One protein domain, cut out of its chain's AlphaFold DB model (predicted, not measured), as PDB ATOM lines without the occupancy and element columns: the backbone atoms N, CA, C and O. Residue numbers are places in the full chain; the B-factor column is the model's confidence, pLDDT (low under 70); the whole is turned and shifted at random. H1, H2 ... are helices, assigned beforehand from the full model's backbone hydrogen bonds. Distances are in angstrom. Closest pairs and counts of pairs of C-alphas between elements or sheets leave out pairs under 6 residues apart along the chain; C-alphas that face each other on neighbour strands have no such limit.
ATOM      1  N   ASP A   4     -48.184 -42.318   2.914       91.81
ATOM      2  CA  ASP A   4     -47.032 -43.218   2.969       91.81
ATOM      3  C   ASP A   4     -47.248 -44.380   3.954       91.81
ATOM      4  O   ASP A   4     -46.819 -45.505   3.701       91.81
ATOM      5  N   ARG A   5     -47.963 -44.138   5.058       91.44
ATOM      6  CA  ARG A   5     -48.313 -45.167   6.041       91.44
ATOM      7  C   ARG A   5     -49.374 -46.121   5.495       91.44
ATOM      8  O   ARG A   5     -49.277 -47.319   5.751       91.44
ATOM      9  N   ILE A   6     -50.320 -45.614   4.701       94.31
ATOM     10  CA  ILE A   6     -51.313 -46.424   3.978       94.31
ATOM     11  C   ILE A   6     -50.606 -47.320   2.954       94.31
ATOM     12  O   ILE A   6     -50.784 -48.534   2.987       94.31
ATOM     13  N   ILE A   7     -49.709 -46.771   2.127       94.25
ATOM     14  CA  ILE A   7     -48.919 -47.543   1.149       94.25
ATOM     15  C   ILE A   7     -48.104 -48.650   1.828       94.25
ATOM     16  O   ILE A   7     -48.137 -49.798   1.384       94.25
ATOM     17  N   LYS A   8     -47.410 -48.344   2.933       93.94
ATOM     18  CA  LYS A   8     -46.653 -49.344   3.712       93.94
ATOM     19  C   LYS A   8     -47.550 -50.442   4.256       93.94
ATOM     20  O   LYS A   8     -47.176 -51.612   4.223       93.94
ATOM     21  N   TYR A   9     -48.719 -50.072   4.767       93.12
ATOM     22  CA  TYR A   9     -49.674 -51.028   5.305       93.12
ATOM     23  C   TYR A   9     -50.215 -51.955   4.211       93.12
ATOM     24  O   TYR A   9     -50.180 -53.177   4.369       93.12
ATOM     25  N   VAL A  10     -50.643 -51.392   3.077       91.31
ATOM     26  CA  VAL A  10     -51.181 -52.162   1.950       91.31
ATOM     27  C   VAL A  10     -50.108 -53.061   1.349       91.31
ATOM     28  O   VAL A  10     -50.347 -54.249   1.146       91.31
ATOM     29  N   GLN A  11     -48.898 -52.549   1.124       90.69
ATOM     30  CA  GLN A  11     -47.811 -53.356   0.577       90.69
ATOM     31  C   GLN A  11     -47.425 -54.506   1.514       90.69
ATOM     32  O   GLN A  11     -47.155 -55.607   1.032       90.69
ATOM     33  N   LYS A  12     -47.415 -54.278   2.833       89.31
ATOM     34  CA  LYS A  12     -47.058 -55.300   3.823       89.31
ATOM     35  C   LYS A  12     -48.101 -56.415   3.890       89.31
ATOM     36  O   LYS A  12     -47.731 -57.586   3.846       89.31
ATOM     37  N   ASN A  13     -49.381 -56.058   4.002       86.69
ATOM     38  CA  ASN A  13     -50.461 -57.015   4.265       86.69
ATOM     39  C   ASN A  13     -51.079 -57.599   2.981       86.69
ATOM     40  O   ASN A  13     -51.532 -58.739   2.983       86.69
ATOM     41  N   TYR A  14     -51.009 -56.875   1.861       87.75
ATOM     42  CA  TYR A  14     -51.538 -57.280   0.551       87.75
ATOM     43  C   TYR A  14     -50.426 -57.396  -0.502       87.75
ATOM     44  O   TYR A  14     -50.633 -57.148  -1.689       87.75
ATOM     45  N   ARG A  15     -49.223 -57.815  -0.081       82.31
ATOM     46  CA  ARG A  15     -48.012 -57.882  -0.923       82.31
ATOM     47  C   ARG A  15     -48.203 -58.650  -2.231       82.31
ATOM     48  O   ARG A  15     -47.672 -58.247  -3.267       82.31
ATOM     49  N   LEU A  16     -48.921 -59.774  -2.177       68.81
ATOM     50  CA  LEU A  16     -49.198 -60.608  -3.349       68.81
ATOM     51  C   LEU A  16     -50.091 -59.874  -4.350       68.81
ATOM     52  O   LEU A  16     -49.781 -59.866  -5.535       68.81
ATOM     53  N   TYR A  17     -51.140 -59.206  -3.873       80.31
ATOM     54  CA  TYR A  17     -52.016 -58.388  -4.708       80.31
ATOM     55  C   TYR A  17     -51.249 -57.215  -5.338       80.31
ATOM     56  O   TYR A  17     -51.235 -57.058  -6.557       80.31
ATOM     57  N   TRP A  18     -50.502 -56.481  -4.510       84.94
ATOM     58  CA  TRP A  18     -49.678 -55.339  -4.907       84.94
ATOM     59  C   TRP A  18     -48.678 -55.681  -6.021       84.94
ATOM     60  O   TRP A  18     -48.617 -54.992  -7.036       84.94
ATOM     61  N   ARG A  19     -47.897 -56.761  -5.859       73.00
ATOM     62  CA  ARG A  19     -46.836 -57.121  -6.816       73.00
ATOM     63  C   ARG A  19     -47.291 -58.043  -7.945       73.00
ATOM     64  O   ARG A  19     -46.849 -57.847  -9.066       73.00
ATOM     65  N   ARG A  20     -48.104 -59.069  -7.667       63.41
ATOM     66  CA  ARG A  20     -48.455 -60.096  -8.669       63.41
ATOM     67  C   ARG A  20     -49.714 -59.762  -9.455       63.41
ATOM     68  O   ARG A  20     -49.747 -60.034 -10.644       63.41
ATOM     69  N   VAL A  21     -50.733 -59.209  -8.796       72.94
ATOM     70  CA  VAL A  21     -52.028 -58.937  -9.443       72.94
ATOM     71  C   VAL A  21     -52.021 -57.566 -10.117       72.94
ATOM     72  O   VAL A  21     -52.530 -57.427 -11.223       72.94
ATOM     73  N   ARG A  22     -51.418 -56.558  -9.473       80.19
ATOM     74  CA  ARG A  22     -51.374 -55.179  -9.989       80.19
ATOM     75  C   ARG A  22     -50.023 -54.755 -10.569       80.19
ATOM     76  O   ARG A  22     -49.942 -53.681 -11.147       80.19
ATOM     77  N   GLY A  23     -48.981 -55.582 -10.442       79.31
ATOM     78  CA  GLY A  23     -47.683 -55.326 -11.078       79.31
ATOM     79  C   GLY A  23     -46.948 -54.080 -10.571       79.31
ATOM     80  O   GLY A  23     -46.144 -53.525 -11.309       79.31
ATOM     81  N   LEU A  24     -47.214 -53.619  -9.342       82.69
ATOM     82  CA  LEU A  24     -46.667 -52.361  -8.819       82.69
ATOM     83  C   LEU A  24     -45.242 -52.522  -8.275       82.69
ATOM     84  O   LEU A  24     -45.024 -52.513  -7.060       82.69
ATOM     85  N   ASP A  25     -44.273 -52.703  -9.163       84.62
ATOM     86  CA  ASP A  25     -42.832 -52.666  -8.891       84.62
ATOM     87  C   ASP A  25     -42.242 -51.236  -8.840       84.62
ATOM     88  O   ASP A  25     -42.964 -50.243  -8.821       84.62
ATOM     89  N   CYS A  26     -40.913 -51.115  -8.743       84.50
ATOM     90  CA  CYS A  26     -40.245 -49.815  -8.607       84.50
ATOM     91  C   CYS A  26     -40.457 -48.901  -9.827       84.50
ATOM     92  O   CYS A  26     -40.620 -47.693  -9.660       84.50
ATOM     93  N   GLU A  27     -40.451 -49.458 -11.039       79.94
ATOM     94  CA  GLU A  27     -40.549 -48.698 -12.289       79.94
ATOM     95  C   GLU A  27     -41.981 -48.213 -12.525       79.94
ATOM     96  O   GLU A  27     -42.212 -47.014 -12.709       79.94
ATOM     97  N   SER A  28     -42.958 -49.113 -12.395       83.06
ATOM     98  CA  SER A  28     -44.380 -48.772 -12.478       83.06
ATOM     99  C   SER A  28     -44.780 -47.750 -11.410       83.06
ATOM    100  O   SER A  28     -45.439 -46.758 -11.716       83.06
ATOM    101  N   PHE A  29     -44.308 -47.903 -10.170       87.12
ATOM    102  CA  PHE A  29     -44.591 -46.936  -9.108       87.12
ATOM    103  C   PHE A  29     -43.873 -45.593  -9.329       87.12
ATOM    104  O   PHE A  29     -44.417 -44.544  -8.986       87.12
ATOM    105  N   SER A  30     -42.689 -45.590  -9.958       86.81
ATOM    106  CA  SER A  30     -42.015 -44.355 -10.391       86.81
ATOM    107  C   SER A  30     -42.852 -43.568 -11.403       86.81
ATOM    108  O   SER A  30     -42.886 -42.338 -11.332       86.81
ATOM    109  N   ALA A  31     -43.525 -44.263 -12.327       84.62
ATOM    110  CA  ALA A  31     -44.420 -43.644 -13.301       84.62
ATOM    111  C   ALA A  31     -45.675 -43.058 -12.629       84.62
ATOM    112  O   ALA A  31     -46.098 -41.954 -12.972       84.62
ATOM    113  N   LEU A  32     -46.225 -43.736 -11.613       88.31
ATOM    114  CA  LEU A  32     -47.381 -43.236 -10.852       88.31
ATOM    115  C   LEU A  32     -47.078 -41.948 -10.076       88.31
ATOM    116  O   LEU A  32     -47.930 -41.063 -10.008       88.31
ATOM    117  N   LEU A  33     -45.862 -41.824  -9.535       87.69
ATOM    118  CA  LEU A  33     -45.392 -40.628  -8.822       87.69
ATOM    119  C   LEU A  33     -44.991 -39.462  -9.749       87.69
ATOM    120  O   LEU A  33     -44.671 -38.377  -9.254       87.69
ATOM    121  N   ASP A  34     -44.983 -39.681 -11.069       81.12
ATOM    122  CA  ASP A  34     -44.676 -38.673 -12.093       81.12
ATOM    123  C   ASP A  34     -43.320 -37.970 -11.865       81.12
ATOM    124  O   ASP A  34     -43.192 -36.744 -11.838       81.12
ATOM    125  N   LEU A  35     -42.273 -38.748 -11.585       75.88
ATOM    126  CA  LEU A  35     -40.938 -38.226 -11.268       75.88
ATOM    127  C   LEU A  35     -40.099 -37.995 -12.541       75.88
ATOM    128  O   LEU A  35     -39.041 -38.598 -12.712       75.88
ATOM    129  N   SER A  36     -40.558 -37.102 -13.423       64.38
ATOM    130  CA  SER A  36     -39.990 -36.851 -14.763       64.38
ATOM    131  C   SER A  36     -38.498 -36.471 -14.801       64.38
ATOM    132  O   SER A  36     -37.807 -36.823 -15.751       64.38
ATOM    133  N   ASN A  37     -37.965 -35.820 -13.759       65.94
ATOM    134  CA  ASN A  37     -36.560 -35.378 -13.723       65.94
ATOM    135  C   ASN A  37     -35.600 -36.342 -13.000       65.94
ATOM    136  O   ASN A  37     -34.385 -36.216 -13.142       65.94
ATOM    137  N   ARG A  38     -36.107 -37.285 -12.191       80.38
ATOM    138  CA  ARG A  38     -35.279 -38.289 -11.499       80.38
ATOM    139  C   ARG A  38     -36.136 -39.475 -11.042       80.38
ATOM    140  O   ARG A  38     -36.787 -39.339  -9.994       80.38
ATOM    141  N   PRO A  39     -36.076 -40.626 -11.736       84.75
ATOM    142  CA  PRO A  39     -36.906 -41.780 -11.421       84.75
ATOM    143  C   PRO A  39     -36.639 -42.305 -10.008       84.75
ATOM    144  O   PRO A  39     -35.571 -42.079  -9.415       84.75
ATOM    145  N   LEU A  40     -37.644 -42.985  -9.464       86.25
ATOM    146  CA  LEU A  40     -37.590 -43.620  -8.156       86.25
ATOM    147  C   LEU A  40     -36.507 -44.704  -8.155       86.25
ATOM    148  O   LEU A  40     -36.534 -45.610  -8.983       86.25
ATOM    149  N   GLN A  41     -35.547 -44.609  -7.235       88.94
ATOM    150  CA  GLN A  41     -34.506 -45.627  -7.093       88.94
ATOM    151  C   GLN A  41     -35.006 -46.793  -6.232       88.94
ATOM    152  O   GLN A  41     -35.841 -46.606  -5.344       88.94
ATOM    153  N   ALA A  42     -34.437 -47.986  -6.430       82.50
ATOM    154  CA  ALA A  42     -34.828 -49.194  -5.698       82.50
ATOM    155  C   ALA A  42     -34.743 -49.029  -4.166       82.50
ATOM    156  O   ALA A  42     -35.619 -49.494  -3.434       82.50
ATOM    157  N   GLU A  43     -33.733 -48.306  -3.670       84.38
ATOM    158  CA  GLU A  43     -33.582 -47.994  -2.243       84.38
ATOM    159  C   GLU A  43     -34.714 -47.107  -1.708       84.38
ATOM    160  O   GLU A  43     -35.211 -47.307  -0.601       84.38
ATOM    161  N   GLU A  44     -35.167 -46.137  -2.497       85.81
ATOM    162  CA  GLU A  44     -36.233 -45.218  -2.101       85.81
ATOM    163  C   GLU A  44     -37.605 -45.885  -2.160       85.81
ATOM    164  O   GLU A  44     -38.423 -45.679  -1.261       85.81
ATOM    165  N   TYR A  45     -37.830 -46.736  -3.162       88.69
ATOM    166  CA  TYR A  45     -39.009 -47.592  -3.244       88.69
ATOM    167  C   TYR A  45     -39.062 -48.588  -2.076       88.69
ATOM    168  O   TYR A  45     -40.113 -48.779  -1.459       88.69
ATOM    169  N   SER A  46     -37.920 -49.171  -1.696       85.69
ATOM    170  CA  SER A  46     -37.808 -50.017  -0.501       85.69
ATOM    171  C   SER A  46     -38.175 -49.238   0.766       85.69
ATOM    172  O   SER A  46     -38.985 -49.702   1.567       85.69
ATOM    173  N   ARG A  47     -37.684 -48.000   0.919       86.94
ATOM    174  CA  ARG A  47     -38.024 -47.139   2.066       86.94
ATOM    175  C   ARG A  47     -39.493 -46.708   2.099       86.94
ATOM    176  O   ARG A  47     -40.046 -46.571   3.190       86.94
ATOM    177  N   LEU A  48     -40.113 -46.507   0.935       88.06
ATOM    178  CA  LEU A  48     -41.539 -46.200   0.800       88.06
ATOM    179  C   LEU A  48     -42.423 -47.401   1.146       88.06
ATOM    180  O   LEU A  48     -43.501 -47.211   1.691       88.06
ATOM    181  N   THR A  49     -41.985 -48.623   0.851       87.94
ATOM    182  CA  THR A  49     -42.806 -49.833   1.026       87.94
ATOM    183  C   THR A  49     -42.530 -50.586   2.328       87.94
ATOM    184  O   THR A  49     -43.352 -51.384   2.763       87.94
ATOM    185  N   ASN A  50     -41.415 -50.312   3.007       85.31
ATOM    186  CA  ASN A  50     -41.054 -50.959   4.265       85.31
ATOM    187  C   ASN A  50     -41.512 -50.141   5.488       85.31
ATOM    188  O   ASN A  50     -41.169 -48.967   5.656       85.31
ATOM    189  N   SER A  51     -42.252 -50.796   6.390       79.81
ATOM    190  CA  SER A  51     -42.819 -50.192   7.601       79.81
ATOM    191  C   SER A  51     -41.780 -49.708   8.619       79.81
ATOM    192  O   SER A  51     -42.121 -48.911   9.487       79.81
ATOM    193  N   LYS A  52     -40.531 -50.189   8.549       79.94
ATOM    194  CA  LYS A  52     -39.454 -49.849   9.503       79.94
ATOM    195  C   LYS A  52     -38.589 -48.658   9.074       79.94
ATOM    196  O   LYS A  52     -37.705 -48.252   9.820       79.94
ATOM    197  N   SER A  53     -38.815 -48.107   7.885       84.94
ATOM    198  CA  SER A  53     -37.978 -47.059   7.290       84.94
ATOM    199  C   SER A  53     -38.744 -45.759   7.069       84.94
ATOM    200  O   SER A  53     -39.932 -45.763   6.742       84.94
ATOM    201  N   SER A  54     -38.052 -44.626   7.219       88.19
ATOM    202  CA  SER A  54     -38.610 -43.313   6.895       88.19
ATOM    203  C   SER A  54     -38.659 -43.106   5.381       88.19
ATOM    204  O   SER A  54     -37.668 -43.341   4.678       88.19
ATOM    205  N   THR A  55     -39.817 -42.664   4.889       90.12
ATOM    206  CA  THR A  55     -40.036 -42.345   3.473       90.12
ATOM    207  C   THR A  55     -39.241 -41.081   3.116       90.12
ATOM    208  O   THR A  55     -39.289 -40.108   3.871       90.12
ATOM    209  N   PRO A  56     -38.483 -41.058   2.004       89.81
ATOM    210  CA  PRO A  56     -37.777 -39.857   1.563       89.81
ATOM    211  C   PRO A  56     -38.711 -38.647   1.409       89.81
ATOM    212  O   PRO A  56     -39.772 -38.755   0.794       89.81
ATOM    213  N   LYS A  57     -38.282 -37.473   1.895       87.56
ATOM    214  CA  LYS A  57     -39.097 -36.241   1.925       87.56
ATOM    215  C   LYS A  57     -39.672 -35.857   0.554       87.56
ATOM    216  O   LYS A  57     -40.820 -35.438   0.477       87.56
ATOM    217  N   ARG A  58     -38.912 -36.075  -0.527       87.81
ATOM    218  CA  ARG A  58     -39.354 -35.807  -1.911       87.81
ATOM    219  C   ARG A  58     -40.554 -36.655  -2.343       87.81
ATOM    220  O   ARG A  58     -41.373 -36.209  -3.133       87.81
ATOM    221  N   ILE A  59     -40.651 -37.880  -1.829       89.25
ATOM    222  CA  ILE A  59     -41.751 -38.800  -2.129       89.25
ATOM    223  C   ILE A  59     -42.962 -38.432  -1.281       89.25
ATOM    224  O   ILE A  59     -44.064 -38.396  -1.810       89.25
ATOM    225  N   CYS A  60     -42.763 -38.078  -0.007       88.62
ATOM    226  CA  CYS A  60     -43.839 -37.547   0.833       88.62
ATOM    227  C   CYS A  60     -44.506 -36.324   0.188       88.62
ATOM    228  O   CYS A  60     -45.720 -36.314   0.066       88.62
ATOM    229  N   GLN A  61     -43.718 -35.375  -0.331       86.75
ATOM    230  CA  GLN A  61     -44.233 -34.200  -1.049       86.75
ATOM    231  C   GLN A  61     -45.035 -34.559  -2.308       86.75
ATOM    232  O   GLN A  61     -45.986 -33.870  -2.651       86.75
ATOM    233  N   ARG A  62     -44.676 -35.641  -3.012       89.75
ATOM    234  CA  ARG A  62     -45.460 -36.119  -4.163       89.75
ATOM    235  C   ARG A  62     -46.745 -36.826  -3.757       89.75
ATOM    236  O   ARG A  62     -47.736 -36.719  -4.460       89.75
ATOM    237  N   LEU A  63     -46.729 -37.528  -2.631       91.88
ATOM    238  CA  LEU A  63     -47.909 -38.184  -2.074       91.88
ATOM    239  C   LEU A  63     -48.898 -37.196  -1.431       91.88
ATOM    240  O   LEU A  63     -49.978 -37.610  -1.031       91.88
ATOM    241  N   GLU A  64     -48.553 -35.912  -1.336       88.56
ATOM    242  CA  GLU A  64     -49.490 -34.843  -0.971       88.56
ATOM    243  C   GLU A  64     -50.351 -34.390  -2.167       88.56
ATOM    244  O   GLU A  64     -51.364 -33.726  -1.961       88.56
ATOM    245  N   ASP A  65     -49.992 -34.761  -3.404       91.06
ATOM    246  CA  ASP A  65     -50.750 -34.420  -4.613       91.06
ATOM    247  C   ASP A  65     -51.969 -35.357  -4.788       91.06
ATOM    248  O   ASP A  65     -51.793 -36.564  -5.009       91.06
ATOM    249  N   PRO A  66     -53.213 -34.833  -4.759       88.94
ATOM    250  CA  PRO A  66     -54.423 -35.640  -4.919       88.94
ATOM    251  C   PRO A  66     -54.479 -36.414  -6.243       88.94
ATOM    252  O   PRO A  66     -55.051 -37.504  -6.299       88.94
ATOM    253  N   ILE A  67     -53.866 -35.892  -7.311       89.25
ATOM    254  CA  ILE A  67     -53.835 -36.551  -8.624       89.25
ATOM    255  C   ILE A  67     -52.964 -37.808  -8.559       89.25
ATOM    256  O   ILE A  67     -53.324 -38.845  -9.120       89.25
ATOM    257  N   VAL A  68     -51.831 -37.735  -7.856       91.31
ATOM    258  CA  VAL A  68     -50.928 -38.877  -7.653       91.31
ATOM    259  C   VAL A  68     -51.616 -39.950  -6.812       91.31
ATOM    260  O   VAL A  68     -51.576 -41.126  -7.175       91.31
ATOM    261  N   LEU A  69     -52.308 -39.557  -5.740       93.19
ATOM    262  CA  LEU A  69     -53.080 -40.488  -4.915       93.19
ATOM    263  C   LEU A  69     -54.169 -41.194  -5.730       93.19
ATOM    264  O   LEU A  69     -54.214 -42.421  -5.734       93.19
ATOM    265  N   ALA A  70     -54.952 -40.459  -6.526       89.81
ATOM    266  CA  ALA A  70     -55.975 -41.043  -7.396       89.81
ATOM    267  C   ALA A  70     -55.394 -42.015  -8.444       89.81
ATOM    268  O   ALA A  70     -55.992 -43.054  -8.734       89.81
ATOM    269  N   ARG A  71     -54.212 -41.726  -9.011       90.50
ATOM    270  CA  ARG A  71     -53.510 -42.660  -9.917       90.50
ATOM    271  C   ARG A  71     -53.123 -43.952  -9.201       90.50
ATOM    272  O   ARG A  71     -53.279 -45.028  -9.779       90.50
ATOM    273  N   ILE A  72     -52.643 -43.858  -7.961       92.81
ATOM    274  CA  ILE A  72     -52.289 -45.027  -7.146       92.81
ATOM    275  C   ILE A  72     -53.545 -45.838  -6.793       92.81
ATOM    276  O   ILE A  72     -53.532 -47.055  -6.960       92.81
ATOM    277  N   GLU A  73     -54.646 -45.191  -6.402       92.50
ATOM    278  CA  GLU A  73     -55.931 -45.857  -6.128       92.50
ATOM    279  C   GLU A  73     -56.481 -46.591  -7.350       92.50
ATOM    280  O   GLU A  73     -56.831 -47.765  -7.259       92.50
ATOM    281  N   ASN A  74     -56.490 -45.938  -8.517       88.44
ATOM    282  CA  ASN A  74     -56.908 -46.561  -9.775       88.44
ATOM    283  C   ASN A  74     -55.992 -47.735 -10.150       88.44
ATOM    284  O   ASN A  74     -56.450 -48.772 -10.630       88.44
ATOM    285  N   SER A  75     -54.691 -47.605  -9.888       87.44
ATOM    286  CA  SER A  75     -53.727 -48.679 -10.135       87.44
ATOM    287  C   SER A  75     -53.885 -49.848  -9.170       87.44
ATOM    288  O   SER A  75     -53.505 -50.956  -9.529       87.44
ATOM    289  N   LEU A  76     -54.493 -49.644  -8.003       87.75
ATOM    290  CA  LEU A  76     -54.854 -50.685  -7.037       87.75
ATOM    291  C   LEU A  76     -56.312 -51.148  -7.145       87.75
ATOM    292  O   LEU A  76     -56.696 -52.045  -6.406       87.75
ATOM    293  N   ASP A  77     -57.104 -50.545  -8.037       87.06
ATOM    294  CA  ASP A  77     -58.556 -50.747  -8.148       87.06
ATOM    295  C   ASP A  77     -59.298 -50.576  -6.807       87.06
ATOM    296  O   ASP A  77     -60.239 -51.294  -6.469       87.06
ATOM    297  N   CYS A  78     -58.826 -49.629  -5.994       87.31
ATOM    298  CA  CYS A  78     -59.283 -49.430  -4.623       87.31
ATOM    299  C   CYS A  78     -59.495 -47.933  -4.363       87.31
ATOM    300  O   CYS A  78     -58.613 -47.239  -3.860       87.31
ATOM    301  N   ARG A  79     -60.659 -47.420  -4.789       89.56
ATOM    302  CA  ARG A  79     -61.041 -46.006  -4.625       89.56
ATOM    303  C   ARG A  79     -61.331 -45.672  -3.164       89.56
ATOM    304  O   ARG A  79     -62.009 -46.447  -2.494       89.56
ATOM    305  N   GLY A  80     -60.867 -44.510  -2.708       88.38
ATOM    306  CA  GLY A  80     -61.027 -44.056  -1.323       88.38
ATOM    307  C   GLY A  80     -60.022 -44.683  -0.350       88.38
ATOM    308  O   GLY A  80     -60.145 -44.518   0.863       88.38
ATOM    309  N   LEU A  81     -59.005 -45.389  -0.857       93.50
ATOM    310  CA  LEU A  81     -57.953 -46.000  -0.045       93.50
ATOM    311  C   LEU A  81     -57.209 -44.967   0.812       93.50
ATOM    312  O   LEU A  81     -56.851 -45.260   1.953       93.50
ATOM    313  N   PHE A  82     -56.972 -43.764   0.286       94.75
ATOM    314  CA  PHE A  82     -56.286 -42.704   1.026       94.75
ATOM    315  C   PHE A  82     -57.206 -41.893   1.949       94.75
ATOM    316  O   PHE A  82     -56.709 -41.101   2.752       94.75
ATOM    317  N   GLU A  83     -58.518 -42.135   1.905       90.25
ATOM    318  CA  GLU A  83     -59.509 -41.535   2.809       90.25
ATOM    319  C   GLU A  83     -59.642 -42.319   4.128       90.25
ATOM    320  O   GLU A  83     -60.185 -41.801   5.104       90.25
ATOM    321  N   CYS A  84     -59.085 -43.535   4.204       91.56
ATOM    322  CA  CYS A  84     -59.136 -44.370   5.403       91.56
ATOM    323  C   CYS A  84     -58.429 -43.716   6.613       91.56
ATOM    324  O   CYS A  84     -57.246 -43.328   6.586       91.56
ATOM    325  N   ALA A  85     -59.148 -43.645   7.732       88.31
ATOM    326  CA  ALA A  85     -58.666 -43.117   9.002       88.31
ATOM    327  C   ALA A  85     -57.949 -44.182   9.851       88.31
ATOM    328  O   ALA A  85     -57.127 -43.822  10.699       88.31
ATOM    329  N   SER A  86     -58.205 -45.469   9.598       92.31
ATOM    330  CA  SER A  86     -57.681 -46.594  10.381       92.31
ATOM    331  C   SER A  86     -57.239 -47.787   9.521       92.31
ATOM    332  O   SER A  86     -57.694 -47.978   8.396       92.31
ATOM    333  N   GLU A  87     -56.364 -48.637  10.069       90.94
ATOM    334  CA  GLU A  87     -55.937 -49.891   9.424       90.94
ATOM    335  C   GLU A  87     -57.115 -50.857   9.197       90.94
ATOM    336  O   GLU A  87     -57.169 -51.536   8.176       90.94
ATOM    337  N   SER A  88     -58.101 -50.862  10.101       87.50
ATOM    338  CA  SER A  88     -59.338 -51.639   9.950       87.50
ATOM    339  C   SER A  88     -60.192 -51.191   8.764       87.50
ATOM    340  O   SER A  88     -60.797 -52.034   8.107       87.50
ATOM    341  N   GLU A  89     -60.232 -49.890   8.464       89.19
ATOM    342  CA  GLU A  89     -60.928 -49.368   7.281       89.19
ATOM    343  C   GLU A  89     -60.190 -49.735   5.992       89.19
ATOM    344  O   GLU A  89     -60.833 -50.138   5.025       89.19
ATOM    345  N   ILE A  90     -58.850 -49.694   5.999       92.38
ATOM    346  CA  ILE A  90     -58.039 -50.159   4.862       92.38
ATOM    347  C   ILE A  90     -58.325 -51.639   4.587       92.38
ATOM    348  O   ILE A  90     -58.529 -52.026   3.440       92.38
ATOM    349  N   ASP A  91     -58.380 -52.470   5.627       88.69
ATOM    350  CA  ASP A  91     -58.711 -53.888   5.496       88.69
ATOM    351  C   ASP A  91     -60.143 -54.123   4.992       88.69
ATOM    352  O   ASP A  91     -60.361 -54.998   4.149       88.69
ATOM    353  N   ALA A  92     -61.116 -53.346   5.475       87.25
ATOM    354  CA  ALA A  92     -62.502 -53.421   5.016       87.25
ATOM    355  C   ALA A  92     -62.643 -53.053   3.529       87.25
ATOM    356  O   ALA A  92     -63.474 -53.639   2.838       87.25
ATOM    357  N   LEU A  93     -61.806 -52.135   3.037       87.69
ATOM    358  CA  LEU A  93     -61.767 -51.709   1.639       87.69
ATOM    359  C   LEU A  93     -60.996 -52.707   0.752       87.69
ATOM    360  O   LEU A  93     -61.460 -53.096  -0.315       87.69
ATOM    361  N   MET A  94     -59.833 -53.176   1.213       87.81
ATOM    362  CA  MET A  94     -58.924 -54.022   0.430       87.81
ATOM    363  C   MET A  94     -59.384 -55.479   0.332       87.81
ATOM    364  O   MET A  94     -59.203 -56.095  -0.719       87.81
ATOM    365  N   ARG A  95     -59.975 -56.069   1.384       85.50
ATOM    366  CA  ARG A  95     -60.385 -57.491   1.362       85.50
ATOM    367  C   ARG A  95     -61.413 -57.800   0.260       85.50
ATOM    368  O   ARG A  95     -61.185 -58.769  -0.468       85.50
ATOM    369  N   PRO A  96     -62.491 -57.012   0.067       80.19
ATOM    370  CA  PRO A  96     -63.420 -57.211  -1.044       80.19
ATOM    371  C   PRO A  96     -62.768 -57.002  -2.411       80.19
ATOM    372  O   PRO A  96     -63.031 -57.793  -3.316       80.19
ATOM    373  N   THR A  97     -61.907 -55.991  -2.566       78.75
ATOM    374  CA  THR A  97     -61.200 -55.691  -3.826       78.75
ATOM    375  C   THR A  97     -60.256 -56.823  -4.231       78.75
ATOM    376  O   THR A  97     -60.258 -57.270  -5.382       78.75
ATOM    377  N   VAL A  98     -59.493 -57.353  -3.272       79.81
ATOM    378  CA  VAL A  98     -58.592 -58.495  -3.473       79.81
ATOM    379  C   VAL A  98     -59.396 -59.755  -3.800       79.81
ATOM    380  O   VAL A  98     -59.018 -60.482  -4.712       79.81
ATOM    381  N   ALA A  99     -60.530 -59.989  -3.128       73.06
ATOM    382  CA  ALA A  99     -61.411 -61.125  -3.404       73.06
ATOM    383  C   ALA A  99     -62.110 -61.035  -4.777       73.06
ATOM    384  O   ALA A  99     -62.258 -62.049  -5.455       73.06
ATOM    385  N   HIS A 100     -62.503 -59.833  -5.220       59.53
ATOM    386  CA  HIS A 100     -63.086 -59.606  -6.551       59.53
ATOM    387  C   HIS A 100     -62.058 -59.764  -7.670       59.53
ATOM    388  O   HIS A 100     -62.363 -60.365  -8.695       59.53
ATOM    389  N   SER A 101     -60.830 -59.295  -7.453       55.12
ATOM    390  CA  SER A 101     -59.717 -59.497  -8.389       55.12
ATOM    391  C   SER A 101     -59.203 -60.942  -8.398       55.12
ATOM    392  O   SER A 101     -58.543 -61.358  -9.344       55.12
ATOM    393  N   ALA A 102     -59.506 -61.703  -7.342       45.50
ATOM    394  CA  ALA A 102     -59.246 -63.132  -7.239       45.50
ATOM    395  C   ALA A 102     -60.383 -63.994  -7.813       45.50
ATOM    396  O   ALA A 102     -60.325 -65.212  -7.665       45.50
ATOM    397  N   ARG A 103     -61.403 -63.413  -8.477       35.41
ATOM    398  CA  ARG A 103     -62.324 -64.203  -9.305       35.41
ATOM    399  C   ARG A 103     -61.558 -64.706 -10.532       35.41
ATOM    400  O   ARG A 103     -61.196 -63.890 -11.379       35.41
TER     401      ARG A 103
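What this domain is: This is residues 4 to 103 of the 981 residues of an uncharacterized protein of Burkholderia sp. D7 (UniProt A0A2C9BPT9). This is a cluster of mostly short, crossed helices, with H1 and H6 nearest its middle, H3, H4 and H5 gathered at one end of the longest axis, and the longest helix, H7, standing across the other end. H2 turns a corner from H1 and comes near the later part of H7. The printed part has 100 residues, with seven named helices, H1 to H7 in order along the chain, and no named strand; the class is all helix. It is compact, with a radius of gyration of the C-alphas of 12.8 A, and spans 38 by 26 by 26 A.

Where its parts are: Find C-alpha 4 at (-47.032, -43.218, 2.969); from there H1, residues 4 to 13, runs 14.3 A to C-alpha 13. H2 follows at residues 15 to 21, H3 at residues 26 to 32, H4 at residues 42 to 49 and H5 at residues 57 to 63. Look next for C-alpha 66 at (-54.423, -35.640, -4.919), where H6, residues 66 to 76, begins its 15.2 A. H7, residues 87 to 101, covers 20.6 A and ends at C-alpha 101, (-59.717, -59.497, -8.389).

How they stand to each other: Start at H1, which touches H4 about perpendicular, at 88 degrees; the closest C-alphas, of Lys 8 and Thr 49, are 4.7 A apart. H7 touches H1 with residues 87 to 90 alone, at a steep tilt of 54 degrees, the same way; their closest C-alphas are those of Tyr 9 and Glu 87, at 7.6 A. H2 is close to H7 but not clearly touching, with the C-alphas of Tyr 17 and Val 98 closest at 6.7 A. H3 and H6 only just touch, with 3 pairs of C-alphas within 8 A, closest at Leu 32 and Arg 71, 6.2 A; they run opposite ways at a steep tilt of 52 degrees. H5 is close to H6 but not clearly touching, with the C-alphas of Leu 63 and Leu 69 closest at 6.3 A. Among the pairs that are apart are H1 and H6, and H4 and H7. Every O i to N i+4 pair is within hydrogen-bond range in H1, H2, H3, H4, H5 and H6; in H7 it is 9 of 11.

The domain as a whole: The C-alphas farthest apart, of Asn 37 and Arg 103, are 38.9 A from each other. The printed part has no cut. The links from H1 to H2, H2 to H3 and H5 to H6 are tight; the other three are short, and the one from H6 to H7 has 10 residues. The mean pLDDT of the printed part is 84.6; look for values under 70 at residues 16, 20, 36 to 37 and 100 to 103.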